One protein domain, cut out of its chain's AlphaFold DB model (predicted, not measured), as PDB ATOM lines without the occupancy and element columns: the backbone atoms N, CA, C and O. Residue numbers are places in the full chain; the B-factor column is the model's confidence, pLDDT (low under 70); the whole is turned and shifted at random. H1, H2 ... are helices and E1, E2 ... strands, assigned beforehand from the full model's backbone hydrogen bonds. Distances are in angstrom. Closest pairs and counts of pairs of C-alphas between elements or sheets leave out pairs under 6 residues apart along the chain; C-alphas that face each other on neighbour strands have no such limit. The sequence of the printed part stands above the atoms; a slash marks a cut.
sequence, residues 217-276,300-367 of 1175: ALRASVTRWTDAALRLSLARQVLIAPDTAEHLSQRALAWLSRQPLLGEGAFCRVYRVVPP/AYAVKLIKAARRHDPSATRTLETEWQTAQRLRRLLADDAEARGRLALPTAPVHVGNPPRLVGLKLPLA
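Overview. This is residues 217 to 276 and 300 to 367 of the 1175 residues of the protein "Protein kinase domain-containing protein" of Caulochytrium protostelioides (UniProt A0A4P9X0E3). A strongly twisted sheet of five strands makes the core, with the long helix H3 packed over E5 and E4 on one face and H2 on the opposite face, beside the strands. From this body the long helix H1 sticks out as an arm with residues 217 to 233, while the short H4 lies in the loop that folds back from the end of H3 to E4. The printed part has 128 residues with four named helices and five named strands, in the order H1 H2 E1 E2 E3 H3 H4 E4 E5; the sheet's order is E1 - E2 - E3 - E5 - E4, all antiparallel, and the class is mixed, helices and strands. The whole is only just compact, close to loose, with a radius of gyration of the C-alphas of 16.3 A and spans of 48 by 40 by 32 A.

Along the chain. H1, residues 217 to 237, begins with C-alpha 217 at (121.925, 95.199, 102.442) and is 30.4 A long. H2, residues 242 to 256, is 20.8 A long. E1 is residues 261 to 264, E2 residues 268 to 273 and E3 residues 301 to 306. H3, residues 314 to 333, begins at (136.396, 64.646, 111.182) and is 28.2 A long. H4 is residues 340 to 343 and E4 residues 349 to 353. E5, residues 358 to 365, is 21.6 A long and ends with C-alpha 365 at (112.131, 59.093, 104.625).

Arrangement. E1 and E4 are the edge strands. In the hairpin of E1 and E2, N 262 and O 270 are 2.8 A apart; between E2 and E3, N 271 and O 303 are 2.9 A apart. Between E3 and E5, N 304 and O 362 are 2.9 A apart, and in the hairpin of E4 and E5, N 351 and O 361 are 2.8 A apart. H3 is on the sheet at a height of 10.1 A, over E5 and E4, and runs along the strands, at 24 degrees to E4 on the local plane; the closest C-alphas of H3 and E5 are those of Leu 320 and Gly 361, 7.1 A apart. E3, H3 H4 and E4 form a split strand-helix-strand unit, two strands running the same way with E5 between them, its crossover right-handed. H2 is on the opposite face at a height of 8.9 A, only just over none of the strands, with 2 of its C-alphas falling on E4; the closest C-alphas of H2 and E4 are those of Ser 249 and Val 353, 5.6 A apart. H3 and H4 are close but not clearly touching, with the C-alphas of Arg 331 and Arg 341 7.1 A apart. H1 is not on the sheet, and H1 and H2 are apart. In H1, H2 and H3 every O i to N i+4 pair is within hydrogen-bond range; H4 is too short for such a pair.

Size, cuts and confidence. The C-alphas of Ala 217 and Arg 258 are the two farthest apart, 49.9 A. Residues 277 to 299 are cut out, with 9.6 A from C-alpha 276 to C-alpha 300. Of the links that are printed whole, none is long. The mean pLDDT of the printed part is 80.6, and 30 residues are under 70, among them 223 to 246.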
ATOM      1  N   ALA A 217     121.355  94.970 101.112       68.56
ATOM      2  CA  ALA A 217     121.925  95.199 102.442       68.56
ATOM      3  C   ALA A 217     120.932  94.840 103.567       68.56
ATOM      4  O   ALA A 217     121.328  94.246 104.580       68.56
ATOM      5  N   LEU A 218     119.638  95.136 103.386       70.88
ATOM      6  CA  LEU A 218     118.565  94.724 104.292       70.88
ATOM      7  C   LEU A 218     118.377  93.203 104.283       70.88
ATOM      8  O   LEU A 218     118.407  92.604 105.356       70.88
ATOM      9  N   ARG A 219     118.276  92.555 103.113       67.88
ATOM     10  CA  ARG A 219     118.178  91.085 102.981       67.88
ATOM     11  C   ARG A 219     119.331  90.376 103.692       67.88
ATOM     12  O   ARG A 219     119.087  89.556 104.574       67.88
ATOM     13  N   ALA A 220     120.577  90.748 103.393       61.84
ATOM     14  CA  ALA A 220     121.765  90.177 104.029       61.84
ATOM     15  C   ALA A 220     121.791  90.403 105.552       61.84
ATOM     16  O   ALA A 220     122.329  89.590 106.308       61.84
ATOM     17  N   SER A 221     121.212  91.502 106.036       63.62
ATOM     18  CA  SER A 221     121.110  91.787 107.471       63.62
ATOM     19  C   SER A 221     119.997  90.978 108.138       63.62
ATOM     20  O   SER A 221     120.260  90.354 109.162       63.62
ATOM     21  N   VAL A 222     118.812  90.873 107.529       73.06
ATOM     22  CA  VAL A 222     117.718  90.002 107.994       73.06
ATOM     23  C   VAL A 222     118.179  88.545 108.073       73.06
ATOM     24  O   VAL A 222     117.945  87.907 109.093       73.06
ATOM     25  N   THR A 223     118.900  88.030 107.068       62.50
ATOM     26  CA  THR A 223     119.449  86.660 107.087       62.50
ATOM     27  C   THR A 223     120.428  86.434 108.245       62.50
ATOM     28  O   THR A 223     120.379  85.397 108.904       62.50
ATOM     29  N   ARG A 224     121.302  87.406 108.540       59.47
ATOM     30  CA  ARG A 224     122.227  87.327 109.688       59.47
ATOM     31  C   ARG A 224     121.485  87.390 111.027       59.47
ATOM     32  O   ARG A 224     121.836  86.653 111.945       59.47
ATOM     33  N   TRP A 225     120.440  88.213 111.129       63.28
ATOM     34  CA  TRP A 225     119.588  88.285 112.319       63.28
ATOM     35  C   TRP A 225     118.761  87.012 112.535       63.28
ATOM     36  O   TRP A 225     118.645  86.574 113.678       63.28
ATOM     37  N   THR A 226     118.231  86.372 111.485       53.44
ATOM     38  CA  THR A 226     117.518  85.092 111.635       53.44
ATOM     39  C   THR A 226     118.453  83.955 112.027       53.44
ATOM     40  O   THR A 226     118.091  83.187 112.914       53.44
ATOM     41  N   ASP A 227     119.666  83.868 111.472       45.78
ATOM     42  CA  ASP A 227     120.645  82.855 111.894       45.78
ATOM     43  C   ASP A 227     121.106  83.073 113.350       45.78
ATOM     44  O   ASP A 227     121.118  82.136 114.150       45.78
ATOM     45  N   ALA A 228     121.375  84.321 113.752       48.09
ATOM     46  CA  ALA A 228     121.679  84.663 115.144       48.09
ATOM     47  C   ALA A 228     120.513  84.341 116.101       48.09
ATOM     48  O   ALA A 228     120.730  83.768 117.171       48.09
ATOM     49  N   ALA A 229     119.270  84.645 115.713       45.94
ATOM     50  CA  ALA A 229     118.078  84.313 116.491       45.94
ATOM     51  C   ALA A 229     117.851  82.794 116.593       45.94
ATOM     52  O   ALA A 229     117.442  82.308 117.645       45.94
ATOM     53  N   LEU A 230     118.159  82.032 115.539       45.62
ATOM     54  CA  LEU A 230     118.029  80.574 115.524       45.62
ATOM     55  C   LEU A 230     119.090  79.913 116.420       45.62
ATOM     56  O   LEU A 230     118.749  79.042 117.223       45.62
ATOM     57  N   ARG A 231     120.336  80.410 116.396       46.44
ATOM     58  CA  ARG A 231     121.401  80.038 117.353       46.44
ATOM     59  C   ARG A 231     121.028  80.378 118.802       46.44
ATOM     60  O   ARG A 231     121.218  79.546 119.685       46.44
ATOM     61  N   LEU A 232     120.459  81.560 119.060       43.78
ATOM     62  CA  LEU A 232     120.006  81.972 120.399       43.78
ATOM     63  C   LEU A 232     118.781  81.184 120.890       43.78
ATOM     64  O   LEU A 232     118.667  80.921 122.088       43.78
ATOM     65  N   SER A 233     117.886  80.777 119.988       36.69
ATOM     66  CA  SER A 233     116.752  79.900 120.296       36.69
ATOM     67  C   SER A 233     117.231  78.499 120.688       36.69
ATOM     68  O   SER A 233     116.854  77.998 121.747       36.69
ATOM     69  N   LEU A 234     118.154  77.919 119.908       42.41
ATOM     70  CA  LEU A 234     118.833  76.662 120.240       42.41
ATOM     71  C   LEU A 234     119.554  76.748 121.594       42.41
ATOM     72  O   LEU A 234     119.353  75.886 122.443       42.41
ATOM     73  N   ALA A 235     120.323  77.813 121.843       37.97
ATOM     74  CA  ALA A 235     121.008  78.013 123.122       37.97
ATOM     75  C   ALA A 235     120.030  78.116 124.311       37.97
ATOM     76  O   ALA A 235     120.275  77.534 125.365       37.97
ATOM     77  N   ARG A 236     118.888  78.800 124.146       36.22
ATOM     78  CA  ARG A 236     117.857  78.917 125.195       36.22
ATOM     79  C   ARG A 236     117.100  77.620 125.486       36.22
ATOM     80  O   ARG A 236     116.539  77.506 126.572       36.22
ATOM     81  N   GLN A 237     117.077  76.658 124.565       37.12
ATOM     82  CA  GLN A 237     116.451  75.349 124.791       37.12
ATOM     83  C   GLN A 237     117.369  74.347 125.519       37.12
ATOM     84  O   GLN A 237     116.892  73.296 125.940       37.12
ATOM     85  N   VAL A 238     118.661  74.657 125.705       44.16
ATOM     86  CA  VAL A 238     119.673  73.717 126.231       44.16
ATOM     87  C   VAL A 238     120.321  74.243 127.522       44.16
ATOM     88  O   VAL A 238     121.536  74.377 127.638       44.16
ATOM     89  N   LEU A 239     119.492  74.494 128.542       34.84
ATOM     90  CA  LEU A 239     119.932  74.603 129.944       34.84
ATOM     91  C   LEU A 239     119.666  73.286 130.689       34.84
ATOM     92  O   LEU A 239     118.914  73.220 131.658       34.84
ATOM     93  N   ILE A 240     120.299  72.224 130.191       46.00
ATOM     94  CA  ILE A 240     120.402  70.908 130.832       46.00
ATOM     95  C   ILE A 240     121.866  70.744 131.256       46.00
ATOM     96  O   ILE A 240     122.765  71.051 130.466       46.00
ATOM     97  N   ALA A 241     122.112  70.291 132.489       43.19
ATOM     98  CA  ALA A 241     123.473  70.113 133.000       43.19
ATOM     99  C   ALA A 241     124.261  69.098 132.139       43.19
ATOM    100  O   ALA A 241     123.642  68.184 131.585       43.19
ATOM    101  N   PRO A 242     125.598  69.227 132.009       55.56
ATOM    102  CA  PRO A 242     126.393  68.397 131.097       55.56
ATOM    103  C   PRO A 242     126.125  66.895 131.254       55.56
ATOM    104  O   PRO A 242     125.789  66.222 130.281       55.56
ATOM    105  N   ASP A 243     126.125  66.408 132.493       61.53
ATOM    106  CA  ASP A 243     125.943  64.992 132.833       61.53
ATOM    107  C   ASP A 243     124.544  64.476 132.460       61.53
ATOM    108  O   ASP A 243     124.381  63.339 132.017       61.53
ATOM    109  N   THR A 244     123.509  65.320 132.574       65.50
ATOM    110  CA  THR A 244     122.153  64.953 132.130       65.50
ATOM    111  C   THR A 244     122.009  65.038 130.615       65.50
ATOM    112  O   THR A 244     121.297  64.217 130.040       65.50
ATOM    113  N   ALA A 245     122.717  65.948 129.941       59.78
ATOM    114  CA  ALA A 245     122.773  65.976 128.481       59.78
ATOM    115  C   ALA A 245     123.498  64.740 127.917       59.78
ATOM    116  O   ALA A 245     123.025  64.154 126.938       59.78
ATOM    117  N   GLU A 246     124.584  64.280 128.548       69.62
ATOM    118  CA  GLU A 246     125.212  63.006 128.193       69.62
ATOM    119  C   GLU A 246     124.313  61.813 128.543       69.62
ATOM    120  O   GLU A 246     124.082  60.964 127.683       69.62
ATOM    121  N   HIS A 247     123.724  61.743 129.738       73.19
ATOM    122  CA  HIS A 247     122.877  60.602 130.094       73.19
ATOM    123  C   HIS A 247     121.640  60.487 129.179       73.19
ATOM    124  O   HIS A 247     121.301  59.387 128.731       73.19
ATOM    125  N   LEU A 248     121.007  61.608 128.808       70.00
ATOM    126  CA  LEU A 248     119.946  61.641 127.791       70.00
ATOM    127  C   LEU A 248     120.457  61.194 126.415       70.00
ATOM    128  O   LEU A 248     119.767  60.450 125.721       70.00
ATOM    129  N   SER A 249     121.679  61.580 126.046       72.44
ATOM    130  CA  SER A 249     122.333  61.156 124.805       72.44
ATOM    131  C   SER A 249     122.581  59.649 124.767       72.44
ATOM    132  O   SER A 249     122.208  58.982 123.801       72.44
ATOM    133  N   GLN A 250     123.144  59.083 125.835       80.25
ATOM    134  CA  GLN A 250     123.342  57.644 125.983       80.25
ATOM    135  C   GLN A 250     121.998  56.895 125.962       80.25
ATOM    136  O   GLN A 250     121.880  55.883 125.273       80.25
ATOM    137  N   ARG A 251     120.947  57.416 126.617       84.00
ATOM    138  CA  ARG A 251     119.589  56.835 126.580       84.00
ATOM    139  C   ARG A 251     118.952  56.893 125.190       84.00
ATOM    140  O   ARG A 251     118.366  55.899 124.767       84.00
ATOM    141  N   ALA A 252     119.086  58.001 124.462       81.62
ATOM    142  CA  ALA A 252     118.600  58.120 123.087       81.62
ATOM    143  C   ALA A 252     119.296  57.110 122.163       81.62
ATOM    144  O   ALA A 252     118.645  56.441 121.364       81.62
ATOM    145  N   LEU A 253     120.610  56.929 122.325       83.31
ATOM    146  CA  LEU A 253     121.396  55.945 121.580       83.31
ATOM    147  C   LEU A 253     121.060  54.497 121.963       83.31
ATOM    148  O   LEU A 253     120.977  53.651 121.079       83.31
ATOM    149  N   ALA A 254     120.812  54.220 123.245       87.19
ATOM    150  CA  ALA A 254     120.376  52.915 123.747       87.19
ATOM    151  C   ALA A 254     118.910  52.579 123.405       87.19
ATOM    152  O   ALA A 254     118.506  51.420 123.495       87.19
ATOM    153  N   TRP A 255     118.107  53.576 123.018       91.19
ATOM    154  CA  TRP A 255     116.787  53.386 122.417       91.19
ATOM    155  C   TRP A 255     116.888  53.177 120.900       91.19
ATOM    156  O   TRP A 255     116.277  52.246 120.377       91.19
ATOM    157  N   LEU A 256     117.710  53.975 120.208       89.25
ATOM    158  CA  LEU A 256     117.987  53.832 118.774       89.25
ATOM    159  C   LEU A 256     118.640  52.482 118.442       89.25
ATOM    160  O   LEU A 256     118.274  51.868 117.447       89.25
ATOM    161  N   SER A 257     119.528  51.958 119.293       87.19
ATOM    162  CA  SER A 257     120.141  50.634 119.104       87.19
ATOM    163  C   SER A 257     119.170  49.456 119.262       87.19
ATOM    164  O   SER A 257     119.493  48.358 118.818       87.19
ATOM    165  N   ARG A 258     117.986  49.677 119.858       93.62
ATOM    166  CA  ARG A 258     116.880  48.701 119.926       93.62
ATOM    167  C   ARG A 258     115.932  48.793 118.727       93.62
ATOM    168  O   ARG A 258     115.060  47.941 118.583       93.62
ATOM    169  N   GLN A 259     116.058  49.825 117.891       96.38
ATOM    170  CA  GLN A 259     115.280  49.940 116.659       96.38
ATOM    171  C   GLN A 259     115.848  48.984 115.595       96.38
ATOM    172  O   GLN A 259     117.061  48.755 115.579       96.38
ATOM    173  N   PRO A 260     115.028  48.436 114.676       96.88
ATOM    174  CA  PRO A 260     115.526  47.563 113.616       96.88
ATOM    175  C   PRO A 260     116.594  48.252 112.755       96.88
ATOM    176  O   PRO A 260     116.357  49.324 112.194       96.88
ATOM    177  N   LEU A 261     117.767  47.628 112.632       96.44
ATOM    178  CA  LEU A 261     118.825  48.078 111.729       96.44
ATOM    179  C   LEU A 261     118.398  47.801 110.277       96.44
ATOM    180  O   LEU A 261     118.136  46.657 109.917       96.44
ATOM    181  N   LEU A 262     118.330  48.847 109.454       96.19
ATOM    182  CA  LEU A 262     118.061  48.773 108.012       96.19
ATOM    183  C   LEU A 262     119.335  48.538 107.194       96.19
ATOM    184  O   LEU A 262     119.271  47.951 106.122       96.19
ATOM    185  N   GLY A 263     120.486  49.007 107.680       95.75
ATOM    186  CA  GLY A 263     121.764  48.833 106.996       95.75
ATOM    187  C   GLY A 263     122.934  49.473 107.737       95.75
ATOM    188  O   GLY A 263     122.756  50.312 108.622       95.75
ATOM    189  N   GLU A 264     124.152  49.088 107.367       95.38
ATOM    190  CA  GLU A 264     125.391  49.604 107.945       95.38
ATOM    191  C   GLU A 264     126.381  49.969 106.829       95.38
ATOM    192  O   GLU A 264     126.885  49.101 106.122       95.38
ATOM    193  N   GLY A 265     126.654  51.268 106.671       93.12
ATOM    194  CA  GLY A 265     127.700  51.776 105.780       93.12
ATOM    195  C   GLY A 265     129.072  51.761 106.459       93.12
ATOM    196  O   GLY A 265     129.214  51.275 107.580       93.12
ATOM    197  N   ALA A 266     130.100  52.345 105.837       90.06
ATOM    198  CA  ALA A 266     131.432  52.433 106.449       90.06
ATOM    199  C   ALA A 266     131.415  53.250 107.760       90.06
ATOM    200  O   ALA A 266     131.821  52.758 108.816       90.06
ATOM    201  N   PHE A 267     130.859  54.464 107.706       90.31
ATOM    202  CA  PHE A 267     130.870  55.436 108.809       90.31
ATOM    203  C   PHE A 267     129.559  55.513 109.603       90.31
ATOM    204  O   PHE A 267     129.543  56.057 110.708       90.31
ATOM    205  N   CYS A 268     128.465  54.963 109.069       94.62
ATOM    206  CA  CYS A 268     127.119  55.129 109.619       94.62
ATOM    207  C   CYS A 268     126.325  53.818 109.756       94.62
ATOM    208  O   CYS A 268     126.684  52.787 109.186       94.62
ATOM    209  N   ARG A 269     125.231  53.874 110.519       95.38
ATOM    210  CA  ARG A 269     124.200  52.833 110.664       95.38
ATOM    211  C   ARG A 269     122.826  53.454 110.451       95.38
ATOM    212  O   ARG A 269     122.554  54.516 111.006       95.38
ATOM    213  N   VAL A 270     121.976  52.811 109.660       96.69
ATOM    214  CA  VAL A 270     120.622  53.279 109.342       96.69
ATOM    215  C   VAL A 270     119.612  52.445 110.120       96.69
ATOM    216  O   VAL A 270     119.613  51.223 110.008       96.69
ATOM    217  N   TYR A 271     118.743  53.089 110.894       96.88
ATOM    218  CA  TYR A 271     117.737  52.446 111.746       96.88
ATOM    219  C   TYR A 271     116.317  52.781 111.281       96.88
ATOM    220  O   TYR A 271     116.048  53.930 110.932       96.88
ATOM    221  N   ARG A 272     115.393  51.813 111.311       96.75
ATOM    222  CA  ARG A 272     113.952  52.042 111.117       96.75
ATOM    223  C   ARG A 272     113.350  52.503 112.433       96.75
ATOM    224  O   ARG A 272     113.173  51.699 113.338       96.75
ATOM    225  N   VAL A 273     112.980  53.770 112.519       96.31
ATOM    226  CA  VAL A 273     112.371  54.348 113.714       96.31
ATOM    227  C   VAL A 273     110.875  54.511 113.490       96.31
ATOM    228  O   VAL A 273     110.435  55.256 112.612       96.31
ATOM    229  N   VAL A 274     110.078  53.826 114.305       95.50
ATOM    230  CA  VAL A 274     108.656  54.149 114.453       95.50
ATOM    231  C   VAL A 274     108.572  55.224 115.542       95.50
ATOM    232  O   VAL A 274     109.104  54.996 116.632       95.50
ATOM    233  N   PRO A 275     107.971  56.404 115.290       91.00
ATOM    234  CA  PRO A 275     107.684  57.338 116.372       91.00
ATOM    235  C   PRO A 275     106.841  56.605 117.425       91.00
ATOM    236  O   PRO A 275     105.882  55.937 117.036       91.00
ATOM    237  N   PRO A 276     107.154  56.688 118.731       88.56
ATOM    238  CA  PRO A 276     106.240  56.161 119.732       88.56
ATOM    239  C   PRO A 276     104.908  56.893 119.562       88.56
ATOM    240  O   PRO A 276     104.882  58.127 119.582       88.56
ATOM    241  N   ALA A 300     106.465  55.836 110.116       95.56
ATOM    242  CA  ALA A 300     107.815  55.339 110.343       95.56
ATOM    243  C   ALA A 300     108.830  56.033 109.420       95.56
ATOM    244  O   ALA A 300     108.552  56.303 108.252       95.56
ATOM    245  N   TYR A 301     110.022  56.294 109.947       96.19
ATOM    246  CA  TYR A 301     111.105  56.997 109.265       96.19
ATOM    247  C   TYR A 301     112.429  56.239 109.421       96.19
ATOM    248  O   TYR A 301     112.537  55.309 110.221       96.19
ATOM    249  N   ALA A 302     113.443  56.607 108.643       97.00
ATOM    250  CA  ALA A 302     114.795  56.077 108.788       97.00
ATOM    251  C   ALA A 302     115.688  57.075 109.549       97.00
ATOM    252  O   ALA A 302     115.466  58.284 109.492       97.00
ATOM    253  N   VAL A 303     116.710  56.598 110.262       96.56
ATOM    254  CA  VAL A 303     117.719  57.454 110.911       96.56
ATOM    255  C   VAL A 303     119.121  56.932 110.627       96.56
ATOM    256  O   VAL A 303     119.480  55.854 111.092       96.56
ATOM    257  N   LYS A 304     119.916  57.711 109.887       96.19
ATOM    258  CA  LYS A 304     121.325  57.441 109.562       96.19
ATOM    259  C   LYS A 304     122.211  58.055 110.649       96.19
ATOM    260  O   LYS A 304     122.352  59.270 110.681       96.19
ATOM    261  N   LEU A 305     122.767  57.249 111.553       94.25
ATOM    262  CA  LEU A 305     123.630  57.679 112.666       94.25
ATOM    263  C   LEU A 305     125.114  57.432 112.370       94.25
ATOM    264  O   LEU A 305     125.448  56.371 111.847       94.25
ATOM    265  N   ILE A 306     126.018  58.322 112.794       89.19
ATOM    266  CA  ILE A 306     127.468  58.054 112.819       89.19
ATOM    267  C   ILE A 306     127.766  56.965 113.860       89.19
ATOM    268  O   ILE A 306     127.312  57.034 115.010       89.19
ATOM    269  N   LYS A 307     128.568  55.963 113.475       88.12
ATOM    270  CA  LYS A 307     129.054  54.915 114.388       88.12
ATOM    271  C   LYS A 307     129.832  55.539 115.545       88.12
ATOM    272  O   LYS A 307     130.647  56.429 115.321       88.12
ATOM    273  N   ALA A 308     129.639  55.042 116.769       74.69
ATOM    274  CA  ALA A 308     130.256  55.615 117.974       74.69
ATOM    275  C   ALA A 308     131.781  55.809 117.836       74.69
ATOM    276  O   ALA A 308     132.268  56.923 118.002       74.69
ATOM    277  N   ALA A 309     132.498  54.772 117.387       65.94
ATOM    278  CA  ALA A 309     133.947  54.793 117.151       65.94
ATOM    279  C   ALA A 309     134.426  55.757 116.038       65.94
ATOM    280  O   ALA A 309     135.625  55.938 115.862       65.94
ATOM    281  N   ARG A 310     133.517  56.375 115.270       78.06
ATOM    282  CA  ARG A 310     133.817  57.363 114.216       78.06
ATOM    283  C   ARG A 310     133.250  58.759 114.521       78.06
ATOM    284  O   ARG A 310     133.327  59.638 113.678       78.06
ATOM    285  N   ARG A 311     132.734  59.020 115.729       75.44
ATOM    286  CA  ARG A 311     132.265  60.370 116.136       75.44
ATOM    287  C   ARG A 311     133.377  61.393 116.337       75.44
ATOM    288  O   ARG A 311     133.112  62.589 116.340       75.44
ATOM    289  N   HIS A 312     134.596  60.912 116.546       79.62
ATOM    290  CA  HIS A 312     135.799  61.732 116.657       79.62
ATOM    291  C   HIS A 312     136.528  61.840 115.309       79.62
ATOM    292  O   HIS A 312     137.508  62.564 115.207       79.62
ATOM    293  N   ASP A 313     136.040  61.144 114.275       84.00
ATOM    294  CA  ASP A 313     136.570  61.203 112.919       84.00
ATOM    295  C   ASP A 313     136.011  62.455 112.208       84.00
ATOM    296  O   ASP A 313     134.793  62.546 111.972       84.00
ATOM    297  N   PRO A 314     136.860  63.439 111.852       83.44
ATOM    298  CA  PRO A 314     136.396  64.646 111.182       83.44
ATOM    299  C   PRO A 314     135.833  64.357 109.789       83.44
ATOM    300  O   PRO A 314     134.983  65.113 109.325       83.44
ATOM    301  N   SER A 315     136.264  63.278 109.123       84.00
ATOM    302  CA  SER A 315     135.763  62.916 107.792       84.00
ATOM    303  C   SER A 315     134.308  62.453 107.863       84.00
ATOM    304  O   SER A 315     133.459  63.035 107.197       84.00
ATOM    305  N   ALA A 316     133.989  61.518 108.764       84.06
ATOM    306  CA  ALA A 316     132.630  61.015 108.969       84.06
ATOM    307  C   ALA A 316     131.641  62.128 109.361       84.06
ATOM    308  O   ALA A 316     130.502  62.149 108.893       84.06
ATOM    309  N   THR A 317     132.095  63.070 110.195       83.81
ATOM    310  CA  THR A 317     131.290  64.228 110.612       83.81
ATOM    311  C   THR A 317     131.067  65.199 109.449       83.81
ATOM    312  O   THR A 317     129.931  65.601 109.206       83.81
ATOM    313  N   ARG A 318     132.117  65.518 108.673       86.69
ATOM    314  CA  ARG A 318     132.000  66.341 107.455       86.69
ATOM    315  C   ARG A 318     131.071  65.705 106.423       86.69
ATOM    316  O   ARG A 318     130.269  66.420 105.849       86.69
ATOM    317  N   THR A 319     131.118  64.387 106.214       87.00
ATOM    318  CA  THR A 319     130.245  63.708 105.243       87.00
ATOM    319  C   THR A 319     128.760  63.852 105.590       87.00
ATOM    320  O   THR A 319     127.976  64.153 104.693       87.00
ATOM    321  N   LEU A 320     128.359  63.702 106.864       87.56
ATOM    322  CA  LEU A 320     126.960  63.953 107.251       87.56
ATOM    323  C   LEU A 320     126.582  65.437 107.184       87.56
ATOM    324  O   LEU A 320     125.437  65.748 106.866       87.56
ATOM    325  N   GLU A 321     127.512  66.347 107.477       88.06
ATOM    326  CA  GLU A 321     127.261  67.787 107.371       88.06
ATOM    327  C   GLU A 321     127.092  68.216 105.901       88.06
ATOM    328  O   GLU A 321     126.132  68.910 105.581       88.06
ATOM    329  N   THR A 322     127.925  67.722 104.977       89.00
ATOM    330  CA  THR A 322     127.745  67.909 103.524       89.00
ATOM    331  C   THR A 322     126.424  67.305 103.043       89.00
ATOM    332  O   THR A 322     125.665  67.970 102.343       89.00
ATOM    333  N   GLU A 323     126.093  66.075 103.459       92.38
ATOM    334  CA  GLU A 323     124.816  65.427 103.128       92.38
ATOM    335  C   GLU A 323     123.615  66.256 103.618       92.38
ATOM    336  O   GLU A 323     122.626  66.418 102.898       92.38
ATOM    337  N   TRP A 324     123.707  66.830 104.821       92.62
ATOM    338  CA  TRP A 324     122.698  67.715 105.399       92.62
ATOM    339  C   TRP A 324     122.579  69.046 104.650       92.62
ATOM    340  O   TRP A 324     121.471  69.447 104.286       92.62
ATOM    341  N   GLN A 325     123.699  69.721 104.384       91.38
ATOM    342  CA  GLN A 325     123.732  71.013 103.698       91.38
ATOM    343  C   GLN A 325     123.233  70.897 102.255       91.38
ATOM    344  O   GLN A 325     122.375  71.683 101.844       91.38
ATOM    345  N   THR A 326     123.671  69.877 101.511       90.44
ATOM    346  CA  THR A 326     123.173  69.597 100.157       90.44
ATOM    347  C   THR A 326     121.681  69.267 100.181       90.44
ATOM    348  O   THR A 326     120.921  69.825  99.388       90.44
ATOM    349  N   ALA A 327     121.204  68.467 101.141       90.75
ATOM    350  CA  ALA A 327     119.775  68.186 101.285       90.75
ATOM    351  C   ALA A 327     118.932  69.427 101.634       90.75
ATOM    352  O   ALA A 327     117.799  69.559 101.164       90.75
ATOM    353  N   GLN A 328     119.471  70.355 102.430       92.88
ATOM    354  CA  GLN A 328     118.829  71.635 102.736       92.88
ATOM    355  C   GLN A 328     118.831  72.595 101.539       92.88
ATOM    356  O   GLN A 328     117.817  73.251 101.298       92.88
ATOM    357  N   ARG A 329     119.910  72.643 100.747       92.31
ATOM    358  CA  ARG A 329     119.959  73.390  99.477       92.31
ATOM    359  C   ARG A 329     118.918  72.850  98.493       92.31
ATOM    360  O   ARG A 329     118.073  73.618  98.041       92.31
ATOM    361  N   LEU A 330     118.905  71.538  98.249       91.00
ATOM    362  CA  LEU A 330     117.925  70.875  97.380       91.00
ATOM    363  C   LEU A 330     116.479  71.115  97.843       91.00
ATOM    364  O   LEU A 330     115.614  71.374  97.015       91.00
ATOM    365  N   ARG A 331     116.203  71.123  99.154       92.56
ATOM    366  CA  ARG A 331     114.861  71.455  99.670       92.56
ATOM    367  C   ARG A 331     114.396  72.877  99.417       92.56
ATOM    368  O   ARG A 331     113.194  73.069  99.281       92.56
ATOM    369  N   ARG A 332     115.305  73.853  99.435       93.75
ATOM    370  CA  ARG A 332     114.968  75.257  99.165       93.75
ATOM    371  C   ARG A 332     114.738  75.474  97.673       93.75
ATOM    372  O   ARG A 332     113.794  76.154  97.309       93.75
ATOM    373  N   LEU A 333     115.565  74.847  96.835       92.44
ATOM    374  CA  LEU A 333     115.444  74.896  95.376       92.44
ATOM    375  C   LEU A 333     114.200  74.160  94.853       92.44
ATOM    376  O   LEU A 333     113.619  74.574  93.861       92.44
ATOM    377  N   LEU A 334     113.774  73.096  95.537       93.12
ATOM    378  CA  LEU A 334     112.578  72.315  95.207       93.12
ATOM    379  C   LEU A 334     111.420  72.598  96.179       93.12
ATOM    380  O   LEU A 334     110.620  71.706  96.447       93.12
ATOM    381  N   ALA A 335     111.347  73.793  96.776       93.19
ATOM    382  CA  ALA A 335     110.340  74.109  97.793       93.19
ATOM    383  C   ALA A 335     108.904  73.933  97.272       93.19
ATOM    384  O   ALA A 335     108.059  73.382  97.984       93.19
ATOM    385  N   ASP A 336     108.673  74.319  96.019       93.94
ATOM    386  CA  ASP A 336     107.365  74.282  95.365       93.94
ATOM    387  C   ASP A 336     107.130  72.953  94.620       93.94
ATOM    388  O   ASP A 336     106.015  72.431  94.617       93.94
ATOM    389  N   ASP A 337     108.187  72.303  94.116       94.12
ATOM    390  CA  ASP A 337     108.084  70.978  93.493       94.12
ATOM    391  C   ASP A 337     108.075  69.845  94.544       94.12
ATOM    392  O   ASP A 337     109.094  69.371  95.066       94.12
ATOM    393  N   ALA A 338     106.866  69.407  94.893       92.12
ATOM    394  CA  ALA A 338     106.625  68.276  95.785       92.12
ATOM    395  C   ALA A 338     106.886  66.895  95.142       92.12
ATOM    396  O   ALA A 338     107.068  65.920  95.882       92.12
ATOM    397  N   GLU A 339     106.922  66.782  93.809       92.12
ATOM    398  CA  GLU A 339     107.207  65.513  93.133       92.12
ATOM    399  C   GLU A 339     108.715  65.295  92.994       92.12
ATOM    400  O   GLU A 339     109.206  64.238  93.386       92.12
ATOM    401  N   ALA A 340     109.475  66.314  92.587       92.81
ATOM    402  CA  ALA A 340     110.935  66.317  92.639       92.81
ATOM    403  C   ALA A 340     111.451  66.002  94.047       92.81
ATOM    404  O   ALA A 340     112.226  65.062  94.217       92.81
ATOM    405  N   ARG A 341     110.948  66.674  95.096       93.94
ATOM    406  CA  ARG A 341     111.252  66.295  96.496       93.94
ATOM    407  C   ARG A 341     110.821  64.869  96.851       93.94
ATOM    408  O   ARG A 341     111.349  64.306  97.804       93.94
ATOM    409  N   GLY A 342     109.865  64.291  96.126       92.06
ATOM    410  CA  GLY A 342     109.441  62.899  96.257       92.06
ATOM    411  C   GLY A 342     110.389  61.882  95.613       92.06
ATOM    412  O   GLY A 342     110.468  60.759  96.105       92.06
ATOM    413  N   ARG A 343     111.121  62.281  94.566       95.25
ATOM    414  CA  ARG A 343     112.129  61.476  93.846       95.25
ATOM    415  C   ARG A 343     113.497  61.445  94.556       95.25
ATOM    416  O   ARG A 343     114.365  60.651  94.194       95.25
ATOM    417  N   LEU A 344     113.699  62.283  95.581       95.06
ATOM    418  CA  LEU A 344     114.963  62.443  96.314       95.06
ATOM    419  C   LEU A 344     114.777  62.142  97.818       95.06
ATOM    420  O   LEU A 344     113.972  62.775  98.499       95.06
ATOM    421  N   ALA A 345     115.556  61.215  98.381       94.31
ATOM    422  CA  ALA A 345     115.508  60.839  99.797       94.31
ATOM    423  C   ALA A 345     116.265  61.865 100.654       94.31
ATOM    424  O   ALA A 345     117.339  61.595 101.193       94.31
ATOM    425  N   LEU A 346     115.727  63.080 100.748       93.94
ATOM    426  CA  LEU A 346     116.378  64.191 101.440       93.94
ATOM    427  C   LEU A 346     116.248  64.045 102.976       93.94
ATOM    428  O   LEU A 346     115.121  63.997 103.481       93.94
ATOM    429  N   PRO A 347     117.349  64.063 103.755       92.75
ATOM    430  CA  PRO A 347     117.351  64.269 105.209       92.75
ATOM    431  C   PRO A 347     116.364  65.347 105.684       92.75
ATOM    432  O   PRO A 347     116.502  66.513 105.340       92.75
ATOM    433  N   THR A 348     115.324  64.978 106.434       92.88
ATOM    434  CA  THR A 348     114.236  65.852 106.933       92.88
ATOM    435  C   THR A 348     114.618  66.702 108.137       92.88
ATOM    436  O   THR A 348     114.216  67.859 108.210       92.88
ATOM    437  N   ALA A 349     115.413  66.155 109.054       89.75
ATOM    438  CA  ALA A 349     115.896  66.839 110.247       89.75
ATOM    439  C   ALA A 349     117.300  66.329 110.612       89.75
ATOM    440  O   ALA A 349     117.593  65.153 110.348       89.75
ATOM    441  N   PRO A 350     118.142  67.158 111.246       91.19
ATOM    442  CA  PRO A 350     119.389  66.700 111.824       91.19
ATOM    443  C   PRO A 350     119.099  66.033 113.176       91.19
ATOM    444  O   PRO A 350     118.199  66.437 113.913       91.19
ATOM    445  N   VAL A 351     119.860  64.999 113.515       85.88
ATOM    446  CA  VAL A 351     119.790  64.317 114.811       85.88
ATOM    447  C   VAL A 351     121.018  64.726 115.611       85.88
ATOM    448  O   VAL A 351     122.104  64.162 115.457       85.88
ATOM    449  N   HIS A 352     120.840  65.753 116.439       85.88
ATOM    450  CA  HIS A 352     121.867  66.227 117.360       85.88
ATOM    451  C   HIS A 352     121.870  65.416 118.655       85.88
ATOM    452  O   HIS A 352     120.823  64.978 119.132       85.88
ATOM    453  N   VAL A 353     123.061  65.223 119.218       77.50
ATOM    454  CA  VAL A 353     123.303  64.460 120.446       77.50
ATOM    455  C   VAL A 353     124.426  65.150 121.238       77.50
ATOM    456  O   VAL A 353     125.398  65.627 120.651       77.50
ATOM    457  N   GLY A 354     124.302  65.191 122.565       73.75
ATOM    458  CA  GLY A 354     125.234  65.848 123.490       73.75
ATOM    459  C   GLY A 354     124.946  67.333 123.752       73.75
ATOM    460  O   GLY A 354     124.092  67.946 123.113       73.75
ATOM    461  N   ASN A 355     125.692  67.909 124.697       68.25
ATOM    462  CA  ASN A 355     125.828  69.352 124.898       68.25
ATOM    463  C   ASN A 355     127.341  69.677 124.923       68.25
ATOM    464  O   ASN A 355     128.027  69.144 125.795       68.25
ATOM    465  N   PRO A 356     127.895  70.467 123.980       76.69
ATOM    466  CA  PRO A 356     127.219  71.094 122.842       76.69
ATOM    467  C   PRO A 356     126.638  70.068 121.842       76.69
ATOM    468  O   PRO A 356     127.185  68.971 121.701       76.69
ATOM    469  N   PRO A 357     125.544  70.413 121.132       73.50
ATOM    470  CA  PRO A 357     124.803  69.497 120.258       73.50
ATOM    471  C   PRO A 357     125.582  69.119 118.990       73.50
ATOM    472  O   PRO A 357     125.482  69.775 117.949       73.50
ATOM    473  N   ARG A 358     126.325  68.008 119.035       79.62
ATOM    474  CA  ARG A 358     127.037  67.471 117.865       79.62
ATOM    475  C   ARG A 358     126.049  66.796 116.914       79.62
ATOM    476  O   ARG A 358     125.154  66.079 117.362       79.62
ATOM    477  N   LEU A 359     126.214  66.995 115.605       77.44
ATOM    478  CA  LEU A 359     125.465  66.240 114.597       77.44
ATOM    479  C   LEU A 359     125.904  64.771 114.661       77.44
ATOM    480  O   LEU A 359     127.054  64.448 114.380       77.44
ATOM    481  N   VAL A 360     124.995  63.879 115.060       85.75
ATOM    482  CA  VAL A 360     125.267  62.435 115.182       85.75
ATOM    483  C   VAL A 360     124.396  61.613 114.230       85.75
ATOM    484  O   VAL A 360     124.653  60.423 114.059       85.75
ATOM    485  N   GLY A 361     123.433  62.220 113.533       91.38
ATOM    486  CA  GLY A 361     122.746  61.562 112.426       91.38
ATOM    487  C   GLY A 361     121.747  62.419 111.659       91.38
ATOM    488  O   GLY A 361     121.627  63.616 111.895       91.38
ATOM    489  N   LEU A 362     121.008  61.778 110.753       94.06
ATOM    490  CA  LEU A 362     120.045  62.398 109.841       94.06
ATOM    491  C   LEU A 362     118.734  61.604 109.799       94.06
ATOM    492  O   LEU A 362     118.747  60.382 109.634       94.06
ATOM    493  N   LYS A 363     117.594  62.295 109.918       95.44
ATOM    494  CA  LYS A 363     116.247  61.712 109.827       95.44
ATOM    495  C   LYS A 363     115.799  61.632 108.365       95.44
ATOM    496  O   LYS A 363     115.490  62.657 107.769       95.44
ATOM    497  N   LEU A 364     115.710  60.444 107.788       96.06
ATOM    498  CA  LEU A 364     115.381  60.191 106.380       96.06
ATOM    499  C   LEU A 364     113.936  59.677 106.198       96.06
ATOM    500  O   LEU A 364     113.387  59.063 107.118       96.06
ATOM    501  N   PRO A 365     113.314  59.862 105.016       95.25
ATOM    502  CA  PRO A 365     112.131  59.093 104.625       95.25
ATOM    503  C   PRO A 365     112.418  57.582 104.678       95.25
ATOM    504  O   PRO A 365     113.525  57.151 104.357       95.25
ATOM    505  N   LEU A 366     111.437  56.766 105.074       96.25
ATOM    506  CA  LEU A 366     111.589  55.309 105.060       96.25
ATOM    507  C   LEU A 366     111.301  54.754 103.657       96.25
ATOM    508  O   LEU A 366     110.170  54.826 103.179       96.25
ATOM    509  N   ALA A 367     112.307  54.152 103.027       96.62
ATOM    510  CA  ALA A 367     112.115  53.322 101.843       96.62
ATOM    511  C   ALA A 367     111.569  51.949 102.257       96.62
ATOM    512  O   ALA A 367     112.193  51.249 103.057       96.62
TER     513      ALA A 367